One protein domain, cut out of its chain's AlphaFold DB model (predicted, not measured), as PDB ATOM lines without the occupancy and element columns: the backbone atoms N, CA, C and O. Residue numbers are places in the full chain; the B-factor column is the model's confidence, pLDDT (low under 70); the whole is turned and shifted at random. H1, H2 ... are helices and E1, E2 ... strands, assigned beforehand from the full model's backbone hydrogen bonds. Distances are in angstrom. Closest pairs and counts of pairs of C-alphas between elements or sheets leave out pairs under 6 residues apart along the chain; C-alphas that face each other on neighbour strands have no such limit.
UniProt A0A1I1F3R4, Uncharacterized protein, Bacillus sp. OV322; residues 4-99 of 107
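AT A GLANCE: This is residues 4 to 99 of the 107 residues of an uncharacterized protein of Bacillus sp. OV322 (UniProt A0A1I1F3R4). A twisted sheet of six strands has H1, H2 and H3 over one face and no named helix over the other. H1 and H3 run side by side, H2 covers edge strand E3, and the short strands E5 and E6 pair with different parts of E1. The printed part has 96 residues, in the order E1 H1 E2 E3 H2 E4 H3 E5 E6; the sheet is branched and antiparallel, and the class is mixed. It is compact, with a radius of gyration of the C-alphas of 12.0 A and spans of 33 by 25 by 24 A.

HOW THE PARTS SIT: E1, residues 4 to 11, has E4, residues 63 to 70, on one side, and E5, residues 88 to 90, and E6, residues 96 to 98, on the other side. Within hydrogen-bond range are N 7 and O 66 at 2.8 A, N 10 and O 89 at 2.9 A, and N 4 and O 97 at 2.8 A. E2, residues 32 to 38, is E4's other neighbour, with N 35 and O 67 2.8 A apart, and forms a hairpin with E3, residues 41 to 44, with N 36 and O 43 2.9 A apart. H3, residues 73 to 84, is over E4 at a height over the sheet of 7.6 A. H1, residues 17 to 29, touches H3 at a shallow tilt of 12 degrees, opposite ways, closest at the C-alphas of Gln 19 and Cys 83, 6.1 A. H2, residues 48 to 56, is over E3, closest at the C-alphas of Val 43 and Ser 50, 6.1 A. In H1, H2 and H3 every O i to N i+4 pair is within hydrogen-bond range.

IN THESE COORDINATES: E4 is 23.2 A long, E1 22.0 A, E2 20.0 A, H1 18.3 A and H3 16.4 A. E1 begins at C-alpha 4 (-24.645, -61.488, -41.628); E6 ends at C-alpha 98 (-26.888, -66.432, -39.090).

THE WHOLE: The C-alphas farthest apart, of Met 17 and Phe 98, are 33.1 A apart. The printed part has no cut and no long link. Confidence is under 70 at residues 12, 60 to 62 and 87 to 99.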
ATOM      1  N   LEU A   4     -24.694 -62.097 -40.309       84.06
ATOM      2  CA  LEU A   4     -24.645 -61.488 -41.628       84.06
ATOM      3  C   LEU A   4     -26.009 -60.884 -41.953       84.06
ATOM      4  O   LEU A   4     -27.046 -61.522 -41.806       84.06
ATOM      5  N   ILE A   5     -26.030 -59.642 -42.411       84.88
ATOM      6  CA  ILE A   5     -27.247 -58.980 -42.882       84.88
ATOM      7  C   ILE A   5     -27.012 -58.522 -44.301       84.88
ATOM      8  O   ILE A   5     -25.961 -57.974 -44.624       84.88
ATOM      9  N   SER A   6     -28.029 -58.704 -45.130       83.81
ATOM     10  CA  SER A   6     -28.124 -58.023 -46.406       83.81
ATOM     11  C   SER A   6     -29.250 -57.001 -46.327       83.81
ATOM     12  O   SER A   6     -30.286 -57.256 -45.732       83.81
ATOM     13  N   THR A   7     -29.078 -55.842 -46.938       82.88
ATOM     14  CA  THR A   7     -30.159 -54.872 -47.122       82.88
ATOM     15  C   THR A   7     -29.956 -54.130 -48.432       82.88
ATOM     16  O   THR A   7     -28.859 -54.136 -48.992       82.88
ATOM     17  N   GLU A   8     -31.013 -53.525 -48.951       82.12
ATOM     18  CA  GLU A   8     -30.974 -52.766 -50.193       82.12
ATOM     19  C   GLU A   8     -31.306 -51.302 -49.911       82.12
ATOM     20  O   GLU A   8     -32.270 -50.973 -49.214       82.12
ATOM     21  N   VAL A   9     -30.470 -50.413 -50.436       81.00
ATOM     22  CA  VAL A   9     -30.600 -48.972 -50.283       81.00
ATOM     23  C   VAL A   9     -30.615 -48.313 -51.648       81.00
ATOM     24  O   VAL A   9     -29.696 -48.473 -52.451       81.00
ATOM     25  N   SER A  10     -31.650 -47.524 -51.897       77.50
ATOM     26  CA  SER A  10     -31.706 -46.659 -53.066       77.50
ATOM     27  C   SER A  10     -31.103 -45.309 -52.682       77.50
ATOM     28  O   SER A  10     -31.549 -44.659 -51.729       77.50
ATOM     29  N   LEU A  11     -30.073 -44.861 -53.402       73.00
ATOM     30  CA  LEU A  11     -29.555 -43.505 -53.220       73.00
ATOM     31  C   LEU A  11     -30.415 -42.539 -54.026       73.00
ATOM     32  O   LEU A  11     -30.500 -42.645 -55.245       73.00
ATOM     33  N   ASN A  12     -30.999 -41.542 -53.364       67.50
ATOM     34  CA  ASN A  12     -31.673 -40.457 -54.082       67.50
ATOM     35  C   ASN A  12     -30.677 -39.390 -54.581       67.50
ATOM     36  O   ASN A  12     -30.987 -38.625 -55.492       67.50
ATOM     37  N   LYS A  13     -29.471 -39.347 -53.998       73.69
ATOM     38  CA  LYS A  13     -28.341 -38.502 -54.399       73.69
ATOM     39  C   LYS A  13     -27.023 -39.126 -53.939       73.69
ATOM     40  O   LYS A  13     -26.997 -39.929 -53.009       73.69
ATOM     41  N   LYS A  14     -25.909 -38.722 -54.559       82.56
ATOM     42  CA  LYS A  14     -24.569 -39.130 -54.105       82.56
ATOM     43  C   LYS A  14     -24.318 -38.668 -52.671       82.56
ATOM     44  O   LYS A  14     -24.684 -37.549 -52.309       82.56
ATOM     45  N   LEU A  15     -23.630 -39.505 -51.896       85.94
ATOM     46  CA  LEU A  15     -23.130 -39.112 -50.585       85.94
ATOM     47  C   LEU A  15     -22.115 -37.974 -50.725       85.94
ATOM     48  O   LEU A  15     -21.264 -37.970 -51.616       85.94
ATOM     49  N   THR A  16     -22.199 -37.005 -49.821       89.06
ATOM     50  CA  THR A  16     -21.192 -35.946 -49.704       89.06
ATOM     51  C   THR A  16     -19.869 -36.511 -49.181       89.06
ATOM     52  O   THR A  16     -19.841 -37.557 -48.534       89.06
ATOM     53  N   MET A  17     -18.759 -35.787 -49.372       90.19
ATOM     54  CA  MET A  17     -17.464 -36.191 -48.799       90.19
ATOM     55  C   MET A  17     -17.509 -36.344 -47.274       90.19
ATOM     56  O   MET A  17     -16.858 -37.234 -46.738       90.19
ATOM     57  N   ARG A  18     -18.307 -35.526 -46.573       90.94
ATOM     58  CA  ARG A  18     -18.506 -35.663 -45.122       90.94
ATOM     59  C   ARG A  18     -19.117 -37.021 -44.777       90.94
ATOM     60  O   ARG A  18     -18.554 -37.737 -43.963       90.94
ATOM     61  N   GLN A  19     -20.210 -37.380 -45.446       90.50
ATOM     62  CA  GLN A  19     -20.886 -38.665 -45.239       90.50
ATOM     63  C   GLN A  19     -20.005 -39.845 -45.646       90.50
ATOM     64  O   GLN A  19     -20.041 -40.883 -45.005       90.50
ATOM     65  N   LEU A  20     -19.174 -39.693 -46.680       91.44
ATOM     66  CA  LEU A  20     -18.208 -40.721 -47.065       91.44
ATOM     67  C   LEU A  20     -17.148 -40.968 -45.993       91.44
ATOM     68  O   LEU A  20     -16.809 -42.117 -45.717       91.44
ATOM     69  N   MET A  21     -16.637 -39.897 -45.387       93.88
ATOM     70  CA  MET A  21     -15.676 -39.993 -44.290       93.88
ATOM     71  C   MET A  21     -16.305 -40.590 -43.033       93.88
ATOM     72  O   MET A  21     -15.682 -41.422 -42.379       93.88
ATOM     73  N   GLU A  22     -17.535 -40.196 -42.717       92.81
ATOM     74  CA  GLU A  22     -18.296 -40.734 -41.590       92.81
ATOM     75  C   GLU A  22     -18.611 -42.224 -41.791       92.81
ATOM     76  O   GLU A  22     -18.300 -43.039 -40.926       92.81
ATOM     77  N   LEU A  23     -19.077 -42.615 -42.982       91.75
ATOM     78  CA  LEU A  23     -19.291 -44.011 -43.363       91.75
ATOM     79  C   LEU A  23     -18.005 -44.846 -43.259       91.75
ATOM     80  O   LEU A  23     -18.020 -45.956 -42.724       91.75
ATOM     81  N   TYR A  24     -16.878 -44.311 -43.734       93.94
ATOM     82  CA  TYR A  24     -15.570 -44.951 -43.591       93.94
ATOM     83  C   TYR A  24     -15.183 -45.151 -42.117       93.94
ATOM     84  O   TYR A  24     -14.683 -46.211 -41.749       93.94
ATOM     85  N   GLN A  25     -15.422 -44.160 -41.255       93.44
ATOM     86  CA  GLN A  25     -15.111 -44.266 -39.827       93.44
ATOM     87  C   GLN A  25     -16.000 -45.289 -39.116       93.44
ATOM     88  O   GLN A  25     -15.479 -46.101 -38.353       93.44
ATOM     89  N   ILE A  26     -17.308 -45.284 -39.393       91.50
ATOM     90  CA  ILE A  26     -18.267 -46.253 -38.842       91.50
ATOM     91  C   ILE A  26     -17.802 -47.675 -39.162       91.50
ATOM     92  O   ILE A  26     -17.656 -48.507 -38.272       91.50
ATOM     93  N   THR A  27     -17.512 -47.939 -40.434       89.88
ATOM     94  CA  THR A  27     -17.221 -49.291 -40.936       89.88
ATOM     95  C   THR A  27     -15.822 -49.777 -40.574       89.88
ATOM     96  O   THR A  27     -15.613 -50.968 -40.376       89.88
ATOM     97  N   LYS A  28     -14.860 -48.867 -40.404       91.19
ATOM     98  CA  LYS A  28     -13.520 -49.205 -39.913       91.19
ATOM     99  C   LYS A  28     -13.487 -49.539 -38.418       91.19
ATOM    100  O   LYS A  28     -12.644 -50.328 -38.000       91.19
ATOM    101  N   ASN A  29     -14.365 -48.930 -37.618       89.62
ATOM    102  CA  ASN A  29     -14.320 -49.020 -36.155       89.62
ATOM    103  C   ASN A  29     -15.357 -49.987 -35.556       89.62
ATOM    104  O   ASN A  29     -15.276 -50.289 -34.369       89.62
ATOM    105  N   SER A  30     -16.322 -50.477 -36.337       84.06
ATOM    106  CA  SER A  30     -17.450 -51.271 -35.827       84.06
ATOM    107  C   SER A  30     -17.126 -52.733 -35.491       84.06
ATOM    108  O   SER A  30     -17.976 -53.449 -34.958       84.06
ATOM    109  N   GLY A  31     -15.933 -53.219 -35.852       82.50
ATOM    110  CA  GLY A  31     -15.583 -54.642 -35.747       82.50
ATOM    111  C   GLY A  31     -16.420 -55.555 -36.657       82.50
ATOM    112  O   GLY A  31     -16.354 -56.774 -36.524       82.50
ATOM    113  N   SER A  32     -17.208 -54.970 -37.566       85.25
ATOM    114  CA  SER A  32     -17.994 -55.656 -38.592       85.25
ATOM    115  C   SER A  32     -17.544 -55.163 -39.965       85.25
ATOM    116  O   SER A  32     -17.239 -53.986 -40.135       85.25
ATOM    117  N   THR A  33     -17.515 -56.043 -40.958       89.12
ATOM    118  CA  THR A  33     -17.162 -55.667 -42.330       89.12
ATOM    119  C   THR A  33     -18.426 -55.313 -43.092       89.12
ATOM    120  O   THR A  33     -19.387 -56.077 -43.070       89.12
ATOM    121  N   ALA A  34     -18.435 -54.165 -43.770       91.38
ATOM    122  CA  ALA A  34     -19.559 -53.733 -44.590       91.38
ATOM    123  C   ALA A  34     -19.147 -53.598 -46.061       91.38
ATOM    124  O   ALA A  34     -18.225 -52.855 -46.414       91.38
ATOM    125  N   TYR A  35     -19.873 -54.293 -46.926       92.56
ATOM    126  CA  TYR A  35     -19.687 -54.298 -48.367       92.56
ATOM    127  C   TYR A  35     -20.825 -53.557 -49.055       92.56
ATOM    128  O   TYR A  35     -21.995 -53.767 -48.742       92.56
ATOM    129  N   PHE A  36     -20.476 -52.726 -50.031       90.06
ATOM    130  CA  PHE A  36     -21.416 -52.017 -50.887       90.06
ATOM    131  C   PHE A  36     -21.311 -52.589 -52.290       90.06
ATOM    132  O   PHE A  36     -20.225 -52.650 -52.869       90.06
ATOM    133  N   MET A  37     -22.440 -53.017 -52.836       89.19
ATOM    134  CA  MET A  37     -22.514 -53.675 -54.127       89.19
ATOM    135  C   MET A  37     -23.482 -52.940 -55.042       89.19
ATOM    136  O   MET A  37     -24.628 -52.688 -54.685       89.19
ATOM    137  N   CYS A  38     -23.029 -52.658 -56.258       85.56
ATOM    138  CA  CYS A  38     -23.906 -52.321 -57.367       85.56
ATOM    139  C   CYS A  38     -23.467 -53.073 -58.627       85.56
ATOM    140  O   CYS A  38     -22.294 -53.016 -59.013       85.56
ATOM    141  N   LYS A  39     -24.416 -53.723 -59.315       82.50
ATOM    142  CA  LYS A  39     -24.158 -54.546 -60.508       82.50
ATOM    143  C   LYS A  39     -23.017 -55.540 -60.231       82.50
ATOM    144  O   LYS A  39     -23.155 -56.401 -59.375       82.50
ATOM    145  N   GLN A  40     -21.890 -55.403 -60.930       81.62
ATOM    146  CA  GLN A  40     -20.709 -56.270 -60.814       81.62
ATOM    147  C   GLN A  40     -19.607 -55.666 -59.920       81.62
ATOM    148  O   GLN A  40     -18.537 -56.252 -59.782       81.62
ATOM    149  N   LYS A  41     -19.832 -54.484 -59.327       86.19
ATOM    150  CA  LYS A  41     -18.862 -53.801 -58.462       86.19
ATOM    151  C   LYS A  41     -19.213 -54.053 -57.001       86.19
ATOM    152  O   LYS A  41     -20.319 -53.732 -56.577       86.19
ATOM    153  N   ILE A  42     -18.251 -54.569 -56.243       89.75
ATOM    154  CA  ILE A  42     -18.334 -54.751 -54.792       89.75
ATOM    155  C   ILE A  42     -17.170 -53.987 -54.170       89.75
ATOM    156  O   ILE A  42     -16.030 -54.129 -54.616       89.75
ATOM    157  N   VAL A  43     -17.448 -53.177 -53.151       92.06
ATOM    158  CA  VAL A  43     -16.418 -52.459 -52.400       92.06
ATOM    159  C   VAL A  43     -16.551 -52.693 -50.910       92.06
ATOM    160  O   VAL A  43     -17.642 -52.665 -50.351       92.06
ATOM    161  N   ASP A  44     -15.405 -52.894 -50.275       92.00
ATOM    162  CA  ASP A  44     -15.247 -52.846 -48.828       92.00
ATOM    163  C   ASP A  44     -15.232 -51.376 -48.382       92.00
ATOM    164  O   ASP A  44     -14.374 -50.592 -48.803       92.00
ATOM    165  N   SER A  45     -16.204 -50.998 -47.557       88.44
ATOM    166  CA  SER A  45     -16.364 -49.621 -47.073       88.44
ATOM    167  C   SER A  45     -15.284 -49.176 -46.085       88.44
ATOM    168  O   SER A  45     -15.041 -47.974 -45.966       88.44
ATOM    169  N   ALA A  46     -14.531 -50.112 -45.495       91.75
ATOM    170  CA  ALA A  46     -13.347 -49.808 -44.696       91.75
ATOM    171  C   ALA A  46     -12.121 -49.434 -45.561       91.75
ATOM    172  O   ALA A  46     -11.044 -49.145 -45.033       91.75
ATOM    173  N   LYS A  47     -12.260 -49.390 -46.897       93.44
ATOM    174  CA  LYS A  47     -11.245 -48.891 -47.839       93.44
ATOM    175  C   LYS A  47     -11.720 -47.592 -48.484       93.44
ATOM    176  O   LYS A  47     -12.419 -47.603 -49.495       93.44
ATOM    177  N   LEU A  48     -11.285 -46.459 -47.929       92.50
ATOM    178  CA  LEU A  48     -11.741 -45.127 -48.347       92.50
ATOM    179  C   LEU A  48     -11.577 -44.870 -49.854       92.50
ATOM    180  O   LEU A  48     -12.498 -44.363 -50.484       92.50
ATOM    181  N   SER A  49     -10.438 -45.233 -50.450       92.81
ATOM    182  CA  SER A  49     -10.203 -45.038 -51.889       92.81
ATOM    183  C   SER A  49     -11.215 -45.802 -52.747       92.81
ATOM    184  O   SER A  49     -11.783 -45.236 -53.682       92.81
ATOM    185  N   SER A  50     -11.496 -47.058 -52.393       91.00
ATOM    186  CA  SER A  50     -12.502 -47.887 -53.059       91.00
ATOM    187  C   SER A  50     -13.908 -47.324 -52.873       91.00
ATOM    188  O   SER A  50     -14.664 -47.247 -53.838       91.00
ATOM    189  N   LEU A  51     -14.244 -46.878 -51.660       90.81
ATOM    190  CA  LEU A  51     -15.544 -46.293 -51.335       90.81
ATOM    191  C   LEU A  51     -15.797 -44.983 -52.102       90.81
ATOM    192  O   LEU A  51     -16.868 -44.792 -52.681       90.81
ATOM    193  N   VAL A  52     -14.796 -44.101 -52.171       91.56
ATOM    194  CA  VAL A  52     -14.866 -42.855 -52.950       91.56
ATOM    195  C   VAL A  52     -15.005 -43.165 -54.439       91.56
ATOM    196  O   VAL A  52     -15.902 -42.635 -55.094       91.56
ATOM    197  N   SER A  53     -14.171 -44.061 -54.978       90.19
ATOM    198  CA  SER A  53     -14.251 -44.462 -56.387       90.19
ATOM    199  C   SER A  53     -15.615 -45.063 -56.728       90.19
ATOM    200  O   SER A  53     -16.182 -44.752 -57.774       90.19
ATOM    201  N   PHE A  54     -16.162 -45.898 -55.844       89.12
ATOM    202  CA  PHE A  54     -17.493 -46.469 -55.995       89.12
ATOM    203  C   PHE A  54     -18.551 -45.368 -56.105       89.12
ATOM    204  O   PHE A  54     -19.274 -45.332 -57.102       89.12
ATOM    205  N   MET A  55     -18.559 -44.412 -55.168       87.25
ATOM    206  CA  MET A  55     -19.511 -43.295 -55.162       87.25
ATOM    207  C   MET A  55     -19.444 -42.408 -56.402       87.25
ATOM    208  O   MET A  55     -20.474 -41.946 -56.897       87.25
ATOM    209  N   LEU A  56     -18.249 -42.183 -56.949       86.31
ATOM    210  CA  LEU A  56     -18.103 -41.411 -58.179       86.31
ATOM    211  C   LEU A  56     -18.790 -42.099 -59.367       86.31
ATOM    212  O   LEU A  56     -19.392 -41.405 -60.191       86.31
ATOM    213  N   THR A  57     -18.795 -43.435 -59.399       84.19
ATOM    214  CA  THR A  57     -19.372 -44.250 -60.484       84.19
ATOM    215  C   THR A  57     -20.850 -44.630 -60.304       84.19
ATOM    216  O   THR A  57     -21.408 -45.317 -61.153       84.19
ATOM    217  N   LEU A  58     -21.514 -44.162 -59.241       79.25
ATOM    218  CA  LEU A  58     -22.888 -44.562 -58.896       79.25
ATOM    219  C   LEU A  58     -23.995 -44.035 -59.813       79.25
ATOM    220  O   LEU A  58     -25.118 -44.506 -59.708       79.25
ATOM    221  N   ASN A  59     -23.712 -43.118 -60.742       71.88
ATOM    222  CA  ASN A  59     -24.719 -42.641 -61.708       71.88
ATOM    223  C   ASN A  59     -25.310 -43.770 -62.568       71.88
ATOM    224  O   ASN A  59     -26.349 -43.600 -63.193       71.88
ATOM    225  N   GLU A  60     -24.637 -44.916 -62.613       62.09
ATOM    226  CA  GLU A  60     -25.064 -46.103 -63.340       62.09
ATOM    227  C   GLU A  60     -25.973 -47.026 -62.503       62.09
ATOM    228  O   GLU A  60     -26.348 -48.094 -62.988       62.09
ATOM    229  N   CYS A  61     -26.303 -46.653 -61.262       65.44
ATOM    230  CA  CYS A  61     -26.904 -47.504 -60.236       65.44
ATOM    231  C   CYS A  61     -28.031 -46.779 -59.486       65.44
ATOM    232  O   CYS A  61     -27.771 -45.788 -58.810       65.44
ATOM    233  N   SER A  62     -29.263 -47.288 -59.558       67.25
ATOM    234  CA  SER A  62     -30.376 -46.818 -58.715       67.25
ATOM    235  C   SER A  62     -30.340 -47.428 -57.313       67.25
ATOM    236  O   SER A  62     -30.638 -46.744 -56.334       67.25
ATOM    237  N   ASP A  63     -29.916 -48.690 -57.223       78.62
ATOM    238  CA  ASP A  63     -30.027 -49.510 -56.020       78.62
ATOM    239  C   ASP A  63     -28.677 -50.128 -55.652       78.62
ATOM    240  O   ASP A  63     -27.927 -50.625 -56.499       78.62
ATOM    241  N   ILE A  64     -28.349 -50.045 -54.368       85.88
ATOM    242  CA  ILE A  64     -27.108 -50.538 -53.786       85.88
ATOM    243  C   ILE A  64     -27.463 -51.592 -52.758       85.88
ATOM    244  O   ILE A  64     -28.226 -51.347 -51.827       85.88
ATOM    245  N   LYS A  65     -26.846 -52.759 -52.875       87.56
ATOM    246  CA  LYS A  65     -26.925 -53.789 -51.850       87.56
ATOM    247  C   LYS A  65     -25.828 -53.549 -50.819       87.56
ATOM    248  O   LYS A  65     -24.659 -53.412 -51.176       87.56
ATOM    249  N   VAL A  66     -26.204 -53.499 -49.550       88.50
ATOM    250  CA  VAL A  66     -25.290 -53.393 -48.412       88.50
ATOM    251  C   VAL A  66     -25.280 -54.731 -47.689       88.50
ATOM    252  O   VAL A  66     -26.331 -55.237 -47.299       88.50
ATOM    253  N   ILE A  67     -24.098 -55.318 -47.534       90.00
ATOM    254  CA  ILE A  67     -23.896 -56.588 -46.835       90.00
ATOM    255  C   ILE A  67     -23.004 -56.308 -45.634       90.00
ATOM    256  O   ILE A  67     -21.926 -55.753 -45.807       90.00
ATOM    257  N   ILE A  68     -23.439 -56.670 -44.432       89.94
ATOM    258  CA  ILE A  68     -22.692 -56.438 -43.195       89.94
ATOM    259  C   ILE A  68     -22.480 -57.775 -42.503       89.94
ATOM    260  O   ILE A  68     -23.444 -58.500 -42.277       89.94
ATOM    261  N   GLU A  69     -21.237 -58.085 -42.155       88.25
ATOM    262  CA  GLU A  69     -20.834 -59.326 -41.496       88.25
ATOM    263  C   GLU A  69     -20.024 -59.016 -40.234       88.25
ATOM    264  O   GLU A  69     -19.081 -58.227 -40.279       88.25
ATOM    265  N   GLY A  70     -20.367 -59.623 -39.098       86.25
ATOM    266  CA  GLY A  70     -19.632 -59.422 -37.848       86.25
ATOM    267  C   GLY A  70     -20.452 -59.696 -36.594       86.25
ATOM    268  O   GLY A  70     -21.508 -60.319 -36.640       86.25
ATOM    269  N   ALA A  71     -19.949 -59.241 -35.446       81.88
ATOM    270  CA  ALA A  71     -20.637 -59.400 -34.162       81.88
ATOM    271  C   ALA A  71     -21.700 -58.312 -33.907       81.88
ATOM    272  O   ALA A  71     -22.664 -58.566 -33.195       81.88
ATOM    273  N   ASN A  72     -21.549 -57.124 -34.510       84.31
ATOM    274  CA  ASN A  72     -22.359 -55.930 -34.218       84.31
ATOM    275  C   ASN A  72     -23.084 -55.415 -35.471       84.31
ATOM    276  O   ASN A  72     -23.141 -54.212 -35.744       84.31
ATOM    277  N   VAL A  73     -23.612 -56.331 -36.281       86.31
ATOM    278  CA  VAL A  73     -24.169 -56.007 -37.604       86.31
ATOM    279  C   VAL A  73     -25.375 -55.065 -37.549       86.31
ATOM    280  O   VAL A  73     -25.513 -54.214 -38.420       86.31
ATOM    281  N   GLN A  74     -26.226 -55.170 -36.519       85.44
ATOM    282  CA  GLN A  74     -27.415 -54.319 -36.360       85.44
ATOM    283  C   GLN A  74     -27.040 -52.882 -35.998       85.44
ATOM    284  O   GLN A  74     -27.556 -51.940 -36.591       85.44
ATOM    285  N   GLU A  75     -26.120 -52.720 -35.047       88.44
ATOM    286  CA  GLU A  75     -25.608 -51.411 -34.641       88.44
ATOM    287  C   GLU A  75     -24.889 -50.733 -35.812       88.44
ATOM    288  O   GLU A  75     -25.189 -49.590 -36.145       88.44
ATOM    289  N   THR A  76     -24.034 -51.485 -36.515       89.25
ATOM    290  CA  THR A  76     -23.347 -51.005 -37.722       89.25
ATOM    291  C   THR A  76     -24.350 -50.557 -38.784       89.25
ATOM    292  O   THR A  76     -24.198 -49.479 -39.358       89.25
ATOM    293  N   LEU A  77     -25.399 -51.350 -39.035       88.25
ATOM    294  CA  LEU A  77     -26.448 -50.991 -39.986       88.25
ATOM    295  C   LEU A  77     -27.155 -49.695 -39.580       88.25
ATOM    296  O   LEU A  77     -27.365 -48.826 -40.426       88.25
ATOM    297  N   GLN A  78     -27.504 -49.551 -38.301       88.12
ATOM    298  CA  GLN A  78     -28.184 -48.360 -37.806       88.12
ATOM    299  C   GLN A  78     -27.303 -47.112 -37.944       88.12
ATOM    300  O   GLN A  78     -27.760 -46.111 -38.487       88.12
ATOM    301  N   SER A  79     -26.019 -47.185 -37.581       90.62
ATOM    302  CA  SER A  79     -25.086 -46.065 -37.769       90.62
ATOM    303  C   SER A  79     -24.931 -45.670 -39.243       90.62
ATOM    304  O   SER A  79     -24.889 -44.484 -39.572       90.62
ATOM    305  N   ILE A  80     -24.889 -46.649 -40.158       89.12
ATOM    306  CA  ILE A  80     -24.848 -46.381 -41.604       89.12
ATOM    307  C   ILE A  80     -26.135 -45.675 -42.060       89.12
ATOM    308  O   ILE A  80     -26.060 -44.717 -42.838       89.12
ATOM    309  N   LYS A  81     -27.305 -46.115 -41.573       87.19
ATOM    310  CA  LYS A  81     -28.597 -45.477 -41.865       87.19
ATOM    311  C   LYS A  81     -28.615 -44.025 -41.402       87.19
ATOM    312  O   LYS A  81     -28.982 -43.159 -42.194       87.19
ATOM    313  N   ASP A  82     -28.164 -43.754 -40.181       87.75
ATOM    314  CA  ASP A  82     -28.171 -42.414 -39.588       87.75
ATOM    315  C   ASP A  82     -27.253 -41.449 -40.359       87.75
ATOM    316  O   ASP A  82     -27.677 -40.359 -40.750       87.75
ATOM    317  N   CYS A  83     -26.035 -41.890 -40.699       85.94
ATOM    318  CA  CYS A  83     -25.082 -41.141 -41.529       85.94
ATOM    319  C   CYS A  83     -25.657 -40.797 -42.921       85.94
ATOM    320  O   CYS A  83     -25.397 -39.732 -43.503       85.94
ATOM    321  N   CYS A  84     -26.442 -41.708 -43.499       80.62
ATOM    322  CA  CYS A  84     -26.929 -41.581 -44.870       80.62
ATOM    323  C   CYS A  84     -28.361 -41.037 -44.985       80.62
ATOM    324  O   CYS A  84     -28.767 -40.692 -46.093       80.62
ATOM    325  N   HIS A  85     -29.096 -40.877 -43.879       76.19
ATOM    326  CA  HIS A  85     -30.545 -40.622 -43.823       76.19
ATOM    327  C   HIS A  85     -31.044 -39.510 -44.764       76.19
ATOM    328  O   HIS A  85     -32.097 -39.621 -45.383       76.19
ATOM    329  N   SER A  86     -30.270 -38.436 -44.940       71.50
ATOM    330  CA  SER A  86     -30.637 -37.315 -45.823       71.50
ATOM    331  C   SER A  86     -30.483 -37.597 -47.329       71.50
ATOM    332  O   SER A  86     -30.821 -36.738 -48.146       71.50
ATOM    333  N   SER A  87     -29.886 -38.733 -47.697       63.84
ATOM    334  CA  SER A  87     -29.389 -39.077 -49.043       63.84
ATOM    335  C   SER A  87     -29.786 -40.481 -49.518       63.84
ATOM    336  O   SER A  87     -29.421 -40.896 -50.618       63.84
ATOM    337  N   THR A  88     -30.542 -41.214 -48.701       64.81
ATOM    338  CA  THR A  88     -30.905 -42.615 -48.943       64.81
ATOM    339  C   THR A  88     -32.360 -42.881 -48.631       64.81
ATOM    340  O   THR A  88     -32.873 -42.402 -47.622       64.81
ATOM    341  N   ILE A  89     -32.977 -43.736 -49.437       64.94
ATOM    342  CA  ILE A  89     -34.224 -44.415 -49.112       64.94
ATOM    343  C   ILE A  89     -33.858 -45.879 -48.872       64.94
ATOM    344  O   ILE A  89     -33.458 -46.590 -49.792       64.94
ATOM    345  N   TRP A  90     -33.942 -46.314 -47.619       64.12
ATOM    346  CA  TRP A  90     -33.691 -47.706 -47.251       64.12
ATOM    347  C   TRP A  90     -34.949 -48.520 -47.526       64.12
ATOM    348  O   TRP A  90     -36.019 -48.200 -47.003       64.12
ATOM    349  N   GLN A  91     -34.833 -49.546 -48.366       59.75
ATOM    350  CA  GLN A  91     -35.910 -50.509 -48.554       59.75
ATOM    351  C   GLN A  91     -35.826 -51.559 -47.439       59.75
ATOM    352  O   GLN A  91     -34.757 -51.755 -46.867       59.75
ATOM    353  N   ASN A  92     -36.968 -52.170 -47.089       53.88
ATOM    354  CA  ASN A  92     -37.137 -53.136 -45.988       53.88
ATOM    355  C   ASN A  92     -35.863 -53.940 -45.661       53.88
ATOM    356  O   ASN A  92     -35.296 -54.549 -46.566       53.88
ATOM    357  N   ASP A  93     -35.483 -54.004 -44.375       53.50
ATOM    358  CA  ASP A  93     -34.347 -54.791 -43.865       53.50
ATOM    359  C   ASP A  93     -34.553 -56.280 -44.160       53.50
ATOM    360  O   ASP A  93     -35.114 -57.041 -43.368       53.50
ATOM    361  N   LYS A  94     -34.172 -56.699 -45.362       50.62
ATOM    362  CA  LYS A  94     -34.450 -58.039 -45.844       50.62
ATOM    363  C   LYS A  94     -33.276 -58.954 -45.534       50.62
ATOM    364  O   LYS A  94     -32.290 -58.983 -46.258       50.62
ATOM    365  N   PHE A  95     -33.521 -59.785 -44.520       50.03
ATOM    366  CA  PHE A  95     -32.817 -61.014 -44.146       50.03
ATOM    367  C   PHE A  95     -31.627 -60.825 -43.191       50.03
ATOM    368  O   PHE A  95     -30.526 -60.424 -43.569       50.03
ATOM    369  N   LYS A  96     -31.862 -61.195 -41.922       47.28
ATOM    370  CA  LYS A  96     -30.802 -61.599 -40.993       47.28
ATOM    371  C   LYS A  96     -30.419 -63.035 -41.338       47.28
ATOM    372  O   LYS A  96     -31.254 -63.931 -41.233       47.28
ATOM    373  N   PHE A  97     -29.180 -63.247 -41.746       50.50
ATOM    374  CA  PHE A  97     -28.588 -64.560 -41.923       50.50
ATOM    375  C   PHE A  97     -27.649 -64.827 -40.748       50.50
ATOM    376  O   PHE A  97     -26.712 -64.076 -40.488       50.50
ATOM    377  N   PHE A  98     -27.880 -65.915 -40.025       48.50
ATOM    378  CA  PHE A  98     -26.888 -66.432 -39.090       48.50
ATOM    379  C   PHE A  98     -25.996 -67.376 -39.890       48.50
ATOM    380  O   PHE A  98     -26.390 -68.502 -40.185       48.50
ATOM    381  N   ALA A  99     -24.832 -66.891 -40.325       45.16
ATOM    382  CA  ALA A  99     -23.875 -67.732 -41.030       45.16
ATOM    383  C   ALA A  99     -23.185 -68.643 -40.004       45.16
ATOM    384  O   ALA A  99     -22.285 -68.222 -39.277       45.16
TER     385      ALA A  99